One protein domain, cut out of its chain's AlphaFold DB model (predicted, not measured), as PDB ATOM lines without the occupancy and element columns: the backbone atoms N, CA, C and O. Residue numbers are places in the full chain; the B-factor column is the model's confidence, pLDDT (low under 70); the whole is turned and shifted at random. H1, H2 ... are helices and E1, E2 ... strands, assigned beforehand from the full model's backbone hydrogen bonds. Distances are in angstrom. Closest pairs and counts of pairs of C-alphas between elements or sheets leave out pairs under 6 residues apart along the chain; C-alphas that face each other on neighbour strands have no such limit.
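This is residues 24 to 107 of the 107 residues of an uncharacterized protein of Puccinia graminis f. sp. tritici (strain CRL 75-36-700-3 / race SCCL) (UniProt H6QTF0). A small three-stranded sheet, E1 E3 E2, lies in the middle, with the crossed helices H1 and H4 toward one end of the long axis and the loop of residues 70 to 85 at the other. H2 and H3 form a corner along one side of the sheet. The printed part has 84 residues, mostly helix, with four named helices and three named strands, in the order H1 E1 H2 H3 E2 E3 H4. The sheet is antiparallel; the whole is compact, with a radius of gyration of the C-alphas of 12.3 A, and spans 38 by 25 by 19 A.

Inner strand E3, residues 86 to 88, is antiparallel to edge strands E1, residues 42 to 44, and E2, residues 67 to 69. Within hydrogen-bond range are N 43 and O 87, 2.8 A, and N 67 and O 88, 2.8 A. E2 and E3 form a hairpin. H2, residues 45 to 52, and H3, residues 54 to 62, join E1 to E2 in a split strand-helix-strand unit, two strands running the same way with E3 between them, its crossover right-handed. H2 only grazes the sheet with residues 45 to 48, and H3 with residues 57 to 62. H2 and H3 touch only at the corner, and only just, with 3 pairs of C-alphas within 8 A; the closest are Val 49 and Val 57, 6.1 A. H1, residues 26 to 37, only grazes the sheet with residues 32 to 37. H4, residues 92 to 105, is not on it but touches H1 at a steep tilt of 53 degrees, opposite ways; their closest C-alphas, Ala 33 and Met 98, are 5.4 A apart. Each helix has every O i to N i+4 pair within hydrogen-bond range.

H1 begins at C-alpha 26 (244.425, 231.214, 170.062) and is 16.5 A long; H4, 19.9 A, ends at C-alpha 105 (241.336, 238.578, 166.075). H3 is 12.1 A and H2 10.7 A; E1, E2 and E3 are 6.9, 6.5 and 6.6 A.

The C-alphas farthest apart, Thr 73 and Lys 107, are 38.7 A apart. The printed part has no cut, and the link E2 to E3 is long, 16 residues. The pLDDT is under 70 at residues 72 to 76 and 107.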
ATOM      1  N   TYR A  24     246.271 225.775 175.717       84.94
ATOM      2  CA  TYR A  24     245.280 226.729 175.234       84.94
ATOM      3  C   TYR A  24     245.463 227.112 173.768       84.94
ATOM      4  O   TYR A  24     246.564 227.190 173.220       84.94
ATOM      5  N   LYS A  25     244.330 227.355 173.111       90.00
ATOM      6  CA  LYS A  25     244.263 227.783 171.714       90.00
ATOM      7  C   LYS A  25     244.260 229.302 171.617       90.00
ATOM      8  O   LYS A  25     243.921 230.012 172.557       90.00
ATOM      9  N   LYS A  26     244.529 229.792 170.405       87.44
ATOM     10  CA  LYS A  26     244.425 231.214 170.062       87.44
ATOM     11  C   LYS A  26     243.091 231.831 170.499       87.44
ATOM     12  O   LYS A  26     243.111 232.927 171.033       87.44
ATOM     13  N   GLN A  27     241.972 231.126 170.307       88.19
ATOM     14  CA  GLN A  27     240.658 231.647 170.686       88.19
ATOM     15  C   GLN A  27     240.559 231.911 172.192       88.19
ATOM     16  O   GLN A  27     240.162 232.993 172.574       88.19
ATOM     17  N   GLN A  28     241.048 231.003 173.040       91.06
ATOM     18  CA  GLN A  28     241.028 231.210 174.492       91.06
ATOM     19  C   GLN A  28     241.886 232.412 174.913       91.06
ATOM     20  O   GLN A  28     241.522 233.129 175.834       91.06
ATOM     21  N   ALA A  29     243.000 232.673 174.221       91.31
ATOM     22  CA  ALA A  29     243.791 233.880 174.466       91.31
ATOM     23  C   ALA A  29     243.038 235.162 174.068       91.31
ATOM     24  O   ALA A  29     243.141 236.165 174.767       91.31
ATOM     25  N   VAL A  30     242.276 235.125 172.968       93.56
ATOM     26  CA  VAL A  30     241.396 236.227 172.540       93.56
ATOM     27  C   VAL A  30     240.274 236.435 173.557       93.56
ATOM     28  O   VAL A  30     240.081 237.556 174.009       93.56
ATOM     29  N   ASP A  31     239.600 235.367 173.979       95.19
ATOM     30  CA  ASP A  31     238.486 235.433 174.928       95.19
ATOM     31  C   ASP A  31     238.950 235.991 176.288       95.19
ATOM     32  O   ASP A  31     238.315 236.874 176.857       95.19
ATOM     33  N   VAL A  32     240.103 235.536 176.792       94.50
ATOM     34  CA  VAL A  32     240.691 236.053 178.040       94.50
ATOM     35  C   VAL A  32     241.121 237.515 177.899       94.50
ATOM     36  O   VAL A  32     240.879 238.306 178.810       94.50
ATOM     37  N   ALA A  33     241.736 237.891 176.772       94.62
ATOM     38  CA  ALA A  33     242.085 239.285 176.500       94.62
ATOM     39  C   ALA A  33     240.835 240.175 176.488       94.62
ATOM     40  O   ALA A  33     240.853 241.250 177.081       94.62
ATOM     41  N   GLN A  34     239.744 239.704 175.880       96.06
ATOM     42  CA  GLN A  34     238.474 240.420 175.841       96.06
ATOM     43  C   GLN A  34     237.916 240.623 177.246       96.06
ATOM     44  O   GLN A  34     237.648 241.759 177.635       96.06
ATOM     45  N   LEU A  35     237.828 239.546 178.031       96.19
ATOM     46  CA  LEU A  35     237.358 239.613 179.414       96.19
ATOM     47  C   LEU A  35     238.161 240.624 180.232       96.19
ATOM     48  O   LEU A  35     237.584 241.378 181.007       96.19
ATOM     49  N   LEU A  36     239.485 240.653 180.067       94.25
ATOM     50  CA  LEU A  36     240.345 241.532 180.846       94.25
ATOM     51  C   LEU A  36     240.251 242.999 180.404       94.25
ATOM     52  O   LEU A  36     240.227 243.874 181.267       94.25
ATOM     53  N   VAL A  37     240.164 243.274 179.099       94.00
ATOM     54  CA  VAL A  37     239.974 244.635 178.559       94.00
ATOM     55  C   VAL A  37     238.617 245.213 178.974       94.00
ATOM     56  O   VAL A  37     238.518 246.397 179.281       94.00
ATOM     57  N   GLU A  38     237.579 244.378 179.043       93.94
ATOM     58  CA  GLU A  38     236.238 244.774 179.500       93.94
ATOM     59  C   GLU A  38     236.113 244.840 181.038       93.94
ATOM     60  O   GLU A  38     235.114 245.329 181.572       93.94
ATOM     61  N   SER A  39     237.124 244.360 181.771       91.50
ATOM     62  CA  SER A  39     237.165 244.356 183.237       91.50
ATOM     63  C   SER A  39     237.638 245.706 183.809       91.50
ATOM     64  O   SER A  39     238.235 246.517 183.102       91.50
ATOM     65  N   PRO A  40     237.503 245.947 185.128       87.75
ATOM     66  CA  PRO A  40     238.126 247.096 185.796       87.75
ATOM     67  C   PRO A  40     239.667 246.999 185.912       87.75
ATOM     68  O   PRO A  40     240.272 247.713 186.709       87.75
ATOM     69  N   GLY A  41     240.312 246.110 185.150       88.94
ATOM     70  CA  GLY A  41     241.760 245.879 185.139       88.94
ATOM     71  C   GLY A  41     242.198 244.572 185.802       88.94
ATOM     72  O   GLY A  41     243.397 244.289 185.853       88.94
ATOM     73  N   TYR A  42     241.257 243.770 186.307       92.44
ATOM     74  CA  TYR A  42     241.531 242.458 186.884       92.44
ATOM     75  C   TYR A  42     240.333 241.504 186.760       92.44
ATOM     76  O   TYR A  42     239.178 241.928 186.718       92.44
ATOM     77  N   LEU A  43     240.620 240.201 186.767       94.50
ATOM     78  CA  LEU A  43     239.645 239.108 186.742       94.50
ATOM     79  C   LEU A  43     239.828 238.198 187.965       94.50
ATOM     80  O   LEU A  43     240.969 237.893 188.306       94.50
ATOM     81  N   PRO A  44     238.759 237.709 188.612       94.25
ATOM     82  CA  PRO A  44     238.880 236.681 189.643       94.25
ATOM     83  C   PRO A  44     239.566 235.418 189.117       94.25
ATOM     84  O   PRO A  44     239.159 234.870 188.090       94.25
ATOM     85  N   TYR A  45     240.583 234.930 189.836       94.56
ATOM     86  CA  TYR A  45     241.317 233.719 189.454       94.56
ATOM     87  C   TYR A  45     240.380 232.510 189.342       94.56
ATOM     88  O   TYR A  45     240.375 231.814 188.330       94.56
ATOM     89  N   ALA A  46     239.536 232.308 190.360       95.44
ATOM     90  CA  ALA A  46     238.619 231.174 190.433       95.44
ATOM     91  C   ALA A  46     237.649 231.130 189.240       95.44
ATOM     92  O   ALA A  46     237.467 230.071 188.645       95.44
ATOM     93  N   ASN A  47     237.103 232.281 188.833       95.88
ATOM     94  CA  ASN A  47     236.171 232.358 187.706       95.88
ATOM     95  C   ASN A  47     236.851 231.978 186.384       95.88
ATOM     96  O   ASN A  47     236.250 231.320 185.532       95.88
ATOM     97  N   LEU A  48     238.114 232.383 186.203       96.19
ATOM     98  CA  LEU A  48     238.861 232.050 184.994       96.19
ATOM     99  C   LEU A  48     239.205 230.557 184.945       96.19
ATOM    100  O   LEU A  48     239.073 229.935 183.892       96.19
ATOM    101  N   VAL A  49     239.570 229.969 186.087       96.56
ATOM    102  CA  VAL A  49     239.806 228.523 186.221       96.56
ATOM    103  C   VAL A  49     238.536 227.720 185.961       96.56
ATOM    104  O   VAL A  49     238.591 226.721 185.247       96.56
ATOM    105  N   GLU A  50     237.388 228.157 186.478       96.94
ATOM    106  CA  GLU A  50     236.097 227.511 186.218       96.94
ATOM    107  C   GLU A  50     235.739 227.538 184.724       96.94
ATOM    108  O   GLU A  50     235.241 226.553 184.182       96.94
ATOM    109  N   THR A  51     236.046 228.645 184.042       96.75
ATOM    110  CA  THR A  51     235.686 228.845 182.632       96.75
ATOM    111  C   THR A  51     236.624 228.116 181.666       96.75
ATOM    112  O   THR A  51     236.167 227.498 180.704       96.75
ATOM    113  N   PHE A  52     237.940 228.191 181.889       94.94
ATOM    114  CA  PHE A  52     238.950 227.726 180.927       94.94
ATOM    115  C   PHE A  52     239.724 226.483 181.379       94.94
ATOM    116  O   PHE A  52     240.379 225.844 180.553       94.94
ATOM    117  N   GLY A  53     239.621 226.115 182.656       96.50
ATOM    118  CA  GLY A  53     240.366 225.026 183.274       96.50
ATOM    119  C   GLY A  53     241.695 225.479 183.880       96.50
ATOM    120  O   GLY A  53     242.402 226.324 183.334       96.50
ATOM    121  N   ASP A  54     242.051 224.858 185.003       94.25
ATOM    122  CA  ASP A  54     243.248 225.166 185.797       94.25
ATOM    123  C   ASP A  54     244.538 225.115 184.967       94.25
ATOM    124  O   ASP A  54     245.292 226.079 184.914       94.25
ATOM    125  N   THR A  55     244.729 224.043 184.193       93.06
ATOM    126  CA  THR A  55     245.935 223.853 183.370       93.06
ATOM    127  C   THR A  55     246.123 224.955 182.322       93.06
ATOM    128  O   THR A  55     247.254 225.327 182.017       93.06
ATOM    129  N   VAL A  56     245.025 225.489 181.777       93.38
ATOM    130  CA  VAL A  56     245.065 226.591 180.806       93.38
ATOM    131  C   VAL A  56     245.491 227.885 181.482       93.38
ATOM    132  O   VAL A  56     246.359 228.593 180.971       93.38
ATOM    133  N   VAL A  57     244.880 228.192 182.625       94.00
ATOM    134  CA  VAL A  57     245.150 229.428 183.364       94.00
ATOM    135  C   VAL A  57     246.580 229.433 183.904       94.00
ATOM    136  O   VAL A  57     247.278 230.433 183.740       94.00
ATOM    137  N   GLU A  58     247.047 228.315 184.456       93.38
ATOM    138  CA  GLU A  58     248.427 228.163 184.928       93.38
ATOM    139  C   GLU A  58     249.438 228.328 183.787       93.38
ATOM    140  O   GLU A  58     250.363 229.129 183.910       93.38
ATOM    141  N   GLU A  59     249.228 227.705 182.617       91.00
ATOM    142  CA  GLU A  59     250.139 227.918 181.480       91.00
ATOM    143  C   GLU A  59     250.132 229.389 181.009       91.00
ATOM    144  O   GLU A  59     251.174 229.935 180.636       91.00
ATOM    145  N   MET A  60     248.980 230.071 181.038       92.69
ATOM    146  CA  MET A  60     248.908 231.505 180.723       92.69
ATOM    147  C   MET A  60     249.700 232.360 181.724       92.69
ATOM    148  O   MET A  60     250.325 233.345 181.318       92.69
ATOM    149  N   ILE A  61     249.709 231.995 183.009       92.06
ATOM    150  CA  ILE A  61     250.514 232.662 184.042       92.06
ATOM    151  C   ILE A  61     252.005 232.382 183.819       92.06
ATOM    152  O   ILE A  61     252.806 233.317 183.766       92.06
ATOM    153  N   GLU A  62     252.384 231.118 183.626       89.50
ATOM    154  CA  GLU A  62     253.773 230.694 183.391       89.50
ATOM    155  C   GLU A  62     254.395 231.395 182.178       89.50
ATOM    156  O   GLU A  62     255.574 231.761 182.183       89.50
ATOM    157  N   ARG A  63     253.587 231.634 181.142       85.12
ATOM    158  CA  ARG A  63     254.005 232.316 179.910       85.12
ATOM    159  C   ARG A  63     253.961 233.837 179.989       85.12
ATOM    160  O   ARG A  63     254.228 234.491 178.982       85.12
ATOM    161  N   ASN A  64     253.650 234.407 181.152       88.81
ATOM    162  CA  ASN A  64     253.447 235.844 181.358       88.81
ATOM    163  C   ASN A  64     252.349 236.450 180.469       88.81
ATOM    164  O   ASN A  64     252.349 237.655 180.221       88.81
ATOM    165  N   PHE A  65     251.412 235.633 179.982       90.56
ATOM    166  CA  PHE A  65     250.215 236.157 179.333       90.56
ATOM    167  C   PHE A  65     249.311 236.827 180.375       90.56
ATOM    168  O   PHE A  65     248.793 237.916 180.140       90.56
ATOM    169  N   LEU A  66     249.194 236.214 181.557       94.31
ATOM    170  CA  LEU A  66     248.509 236.770 182.723       94.31
ATOM    171  C   LEU A  66     249.472 236.945 183.891       94.31
ATOM    172  O   LEU A  66     250.462 236.228 184.029       94.31
ATOM    173  N   HIS A  67     249.143 237.880 184.773       93.56
ATOM    174  CA  HIS A  67     249.856 238.090 186.020       93.56
ATOM    175  C   HIS A  67     248.950 237.779 187.210       93.56
ATOM    176  O   HIS A  67     247.984 238.499 187.474       93.56
ATOM    177  N   TYR A  68     249.280 236.699 187.920       92.56
ATOM    178  CA  TYR A  68     248.602 236.287 189.144       92.56
ATOM    179  C   TYR A  68     248.949 237.206 190.310       92.56
ATOM    180  O   TYR A  68     250.121 237.464 190.598       92.56
ATOM    181  N   ARG A  69     247.914 237.668 191.010       88.69
ATOM    182  CA  ARG A  69     248.028 238.514 192.194       88.69
ATOM    183  C   ARG A  69     247.278 237.861 193.353       88.69
ATOM    184  O   ARG A  69     246.053 237.746 193.291       88.69
ATOM    185  N   PRO A  70     247.983 237.431 194.414       86.00
ATOM    186  CA  PRO A  70     247.340 236.802 195.558       86.00
ATOM    187  C   PRO A  70     246.453 237.801 196.305       86.00
ATOM    188  O   PRO A  70     246.714 239.006 196.295       86.00
ATOM    189  N   SER A  71     245.443 237.287 197.014       77.44
ATOM    190  CA  SER A  71     244.643 238.085 197.944       77.44
ATOM    191  C   SER A  71     245.554 238.627 199.044       77.44
ATOM    192  O   SER A  71     246.016 237.885 199.917       77.44
ATOM    193  N   ALA A  72     245.856 239.915 198.982       63.88
ATOM    194  CA  ALA A  72     246.821 240.540 199.860       63.88
ATOM    195  C   ALA A  72     246.327 241.913 200.293       63.88
ATOM    196  O   ALA A  72     246.092 242.795 199.473       63.88
ATOM    197  N   THR A  73     246.281 242.135 201.605       60.94
ATOM    198  CA  THR A  73     245.990 243.444 202.213       60.94
ATOM    199  C   THR A  73     247.020 244.525 201.865       60.94
ATOM    200  O   THR A  73     246.771 245.708 202.117       60.94
ATOM    201  N   PHE A  74     248.172 244.141 201.302       56.66
ATOM    202  CA  PHE A  74     249.234 245.056 200.884       56.66
ATOM    203  C   PHE A  74     249.100 245.546 199.431       56.66
ATOM    204  O   PHE A  74     249.648 246.599 199.110       56.66
ATOM    205  N   SER A  75     248.351 244.848 198.571       58.66
ATOM    206  CA  SER A  75     248.156 245.231 197.164       58.66
ATOM    207  C   SER A  75     246.994 246.219 197.048       58.66
ATOM    208  O   SER A  75     245.851 245.843 196.804       58.66
ATOM    209  N   ARG A  76     247.285 247.500 197.302       65.69
ATOM    210  CA  ARG A  76     246.311 248.613 197.249       65.69
ATOM    211  C   ARG A  76     246.288 249.355 195.910       65.69
ATOM    212  O   ARG A  76     245.672 250.409 195.807       65.69
ATOM    213  N   ASP A  77     247.000 248.844 194.915       81.25
ATOM    214  CA  ASP A  77     247.080 249.419 193.572       81.25
ATOM    215  C   ASP A  77     245.877 249.053 192.689       81.25
ATOM    216  O   ASP A  77     245.653 249.703 191.674       81.25
ATOM    217  N   LEU A  78     245.075 248.063 193.095       82.38
ATOM    218  CA  LEU A  78     243.817 247.703 192.439       82.38
ATOM    219  C   LEU A  78     242.620 248.334 193.164       82.38
ATOM    220  O   LEU A  78     242.513 248.264 194.395       82.38
ATOM    221  N   LEU A  79     241.720 248.944 192.387       79.56
ATOM    222  CA  LEU A  79     240.509 249.607 192.868       79.56
ATOM    223  C   LEU A  79     239.273 249.081 192.106       79.56
ATOM    224  O   LEU A  79     239.200 249.274 190.895       79.56
ATOM    225  N   PRO A  80     238.292 248.461 192.796       80.06
ATOM    226  CA  PRO A  80     238.291 248.174 194.230       80.06
ATOM    227  C   PRO A  80     239.339 247.112 194.599       80.06
ATOM    228  O   PRO A  80     239.767 246.319 193.765       80.06
ATOM    229  N   SER A  81     239.786 247.119 195.855       82.56
ATOM    230  CA  SER A  81     240.782 246.146 196.303       82.56
ATOM    231  C   SER A  81     240.164 244.745 196.334       82.56
ATOM    232  O   SER A  81     239.130 244.562 196.984       82.56
ATOM    233  N   PRO A  82     240.767 243.757 195.657       84.38
ATOM    234  CA  PRO A  82     240.191 242.426 195.578       84.38
ATOM    235  C   PRO A  82     240.321 241.696 196.919       84.38
ATOM    236  O   PRO A  82     241.373 241.708 197.560       84.38
ATOM    237  N   SER A  83     239.240 241.041 197.347       86.12
ATOM    238  CA  SER A  83     239.223 240.172 198.533       86.12
ATOM    239  C   SER A  83     239.749 238.763 198.253       86.12
ATOM    240  O   SER A  83     239.988 237.998 199.184       86.12
ATOM    241  N   GLU A  84     239.922 238.419 196.982       89.12
ATOM    242  CA  GLU A  84     240.324 237.105 196.489       89.12
ATOM    243  C   GLU A  84     241.505 237.230 195.514       89.12
ATOM    244  O   GLU A  84     241.830 238.342 195.090       89.12
ATOM    245  N   PRO A  85     242.198 236.128 195.181       91.38
ATOM    246  CA  PRO A  85     243.235 236.163 194.164       91.38
ATOM    247  C   PRO A  85     242.674 236.545 192.795       91.38
ATOM    248  O   PRO A  85     241.624 236.054 192.372       91.38
ATOM    249  N   VAL A  86     243.401 237.401 192.087       93.81
ATOM    250  CA  VAL A  86     242.989 237.928 190.785       93.81
ATOM    251  C   VAL A  86     244.100 237.803 189.756       93.81
ATOM    252  O   VAL A  86     245.278 237.662 190.081       93.81
ATOM    253  N   LEU A  87     243.712 237.880 188.493       94.50
ATOM    254  CA  LEU A  87     244.577 237.901 187.331       94.50
ATOM    255  C   LEU A  87     244.507 239.283 186.697       94.50
ATOM    256  O   LEU A  87     243.438 239.871 186.566       94.50
ATOM    257  N   THR A  88     245.666 239.799 186.318       94.75
ATOM    258  CA  THR A  88     245.830 241.117 185.701       94.75
ATOM    259  C   THR A  88     246.662 240.997 184.438       94.75
ATOM    260  O   THR A  88     247.335 239.986 184.219       94.75
ATOM    261  N   ALA A  89     246.669 242.050 183.625       93.75
ATOM    262  CA  ALA A  89     247.702 242.200 182.616       93.75
ATOM    263  C   ALA A  89     249.031 242.431 183.343       93.75
ATOM    264  O   ALA A  89     249.075 243.095 184.379       93.75
ATOM    265  N   GLN A  90     250.131 241.918 182.795       90.75
ATOM    266  CA  GLN A  90     251.444 242.072 183.426       90.75
ATOM    267  C   GLN A  90     251.854 243.546 183.585       90.75
ATOM    268  O   GLN A  90     252.595 243.903 184.499       90.75
ATOM    269  N   SER A  91     251.405 244.404 182.670       89.94
ATOM    270  CA  SER A  91     251.706 245.833 182.648       89.94
ATOM    271  C   SER A  91     250.728 246.575 181.731       89.94
ATOM    272  O   SER A  91     250.007 245.946 180.956       89.94
ATOM    273  N   ALA A  92     250.740 247.911 181.759       90.81
ATOM    274  CA  ALA A  92     249.949 248.715 180.825       90.81
ATOM    275  C   ALA A  92     250.285 248.427 179.341       90.81
ATOM    276  O   ALA A  92     249.355 248.226 178.568       90.81
ATOM    277  N   PRO A  93     251.563 248.283 178.923       92.94
ATOM    278  CA  PRO A  93     251.879 247.827 177.566       92.94
ATOM    279  C   PRO A  93     251.315 246.446 177.214       92.94
ATOM    280  O   PRO A  93     250.915 246.229 176.074       92.94
ATOM    281  N   ALA A  94     251.265 245.513 178.172       92.12
ATOM    282  CA  ALA A  94     250.659 244.202 177.937       92.12
ATOM    283  C   ALA A  94     249.144 244.317 177.709       92.12
ATOM    284  O   ALA A  94     248.615 243.636 176.836       92.12
ATOM    285  N   LEU A  95     248.470 245.218 178.432       93.31
ATOM    286  CA  LEU A  95     247.055 245.516 178.204       93.31
ATOM    287  C   LEU A  95     246.827 246.123 176.811       93.31
ATOM    288  O   LEU A  95     245.982 245.626 176.076       93.31
ATOM    289  N   CYS A  96     247.638 247.098 176.389       92.00
ATOM    290  CA  CYS A  96     247.554 247.644 175.028       92.00
ATOM    291  C   CYS A  96     247.795 246.573 173.951       92.00
ATOM    292  O   CYS A  96     247.126 246.547 172.921       92.00
ATOM    293  N   ALA A  97     248.723 245.642 174.191       91.44
ATOM    294  CA  ALA A  97     248.946 244.521 173.282       91.44
ATOM    295  C   ALA A  97     247.731 243.575 173.209       91.44
ATOM    296  O   ALA A  97     247.459 243.011 172.148       91.44
ATOM    297  N   MET A  98     246.997 243.403 174.312       93.50
ATOM    298  CA  MET A  98     245.736 242.660 174.333       93.50
ATOM    299  C   MET A  98     244.640 243.393 173.554       93.50
ATOM    300  O   MET A  98     243.962 242.757 172.753       93.50
ATOM    301  N   GLU A  99     244.513 244.713 173.700       93.69
ATOM    302  CA  GLU A  99     243.586 245.533 172.902       93.69
ATOM    303  C   GLU A  99     243.867 245.383 171.397       93.69
ATOM    304  O   GLU A  99     242.970 245.043 170.623       93.69
ATOM    305  N   GLU A 100     245.130 245.505 170.975       91.94
ATOM    306  CA  GLU A 100     245.522 245.266 169.578       91.94
ATOM    307  C   GLU A 100     245.229 243.831 169.106       91.94
ATOM    308  O   GLU A 100     244.926 243.591 167.930       91.94
ATOM    309  N   LEU A 101     245.380 242.846 169.993       88.88
ATOM    310  CA  LEU A 101     245.076 241.449 169.695       88.88
ATOM    311  C   LEU A 101     243.579 241.268 169.414       88.88
ATOM    312  O   LEU A 101     243.231 240.535 168.483       88.88
ATOM    313  N   LEU A 102     242.713 241.970 170.146       91.62
ATOM    314  CA  LEU A 102     241.266 241.983 169.915       91.62
ATOM    315  C   LEU A 102     240.900 242.673 168.604       91.62
ATOM    316  O   LEU A 102     240.088 242.144 167.848       91.62
ATOM    317  N   GLU A 103     241.542 243.788 168.258       91.19
ATOM    318  CA  GLU A 103     241.312 244.439 166.961       91.19
ATOM    319  C   GLU A 103     241.628 243.510 165.777       91.19
ATOM    320  O   GLU A 103     240.934 243.521 164.754       91.19
ATOM    321  N   LYS A 104     242.672 242.682 165.920       87.06
ATOM    322  CA  LYS A 104     243.134 241.751 164.880       87.06
ATOM    323  C   LYS A 104     242.316 240.461 164.823       87.06
ATOM    324  O   LYS A 104     242.173 239.898 163.736       87.06
ATOM    325  N   PHE A 105     241.844 239.953 165.964       85.44
ATOM    326  CA  PHE A 105     241.336 238.578 166.075       85.44
ATOM    327  C   PHE A 105     240.032 238.407 166.865       85.44
ATOM    328  O   PHE A 105     239.552 237.282 166.944       85.44
ATOM    329  N   GLY A 106     239.456 239.471 167.423       72.88
ATOM    330  CA  GLY A 106     238.190 239.448 168.172       72.88
ATOM    331  C   GLY A 106     236.927 239.524 167.305       72.88
ATOM    332  O   GLY A 106     235.877 239.899 167.815       72.88
ATOM    333  N   LYS A 107     237.025 239.233 165.999       57.81
ATOM    334  CA  LYS A 107     235.902 239.214 165.045       57.81
ATOM    335  C   LYS A 107     235.551 237.798 164.619       57.81
ATOM    336  O   LYS A 107     236.500 237.040 164.318       57.81
TER     337      LYS A 107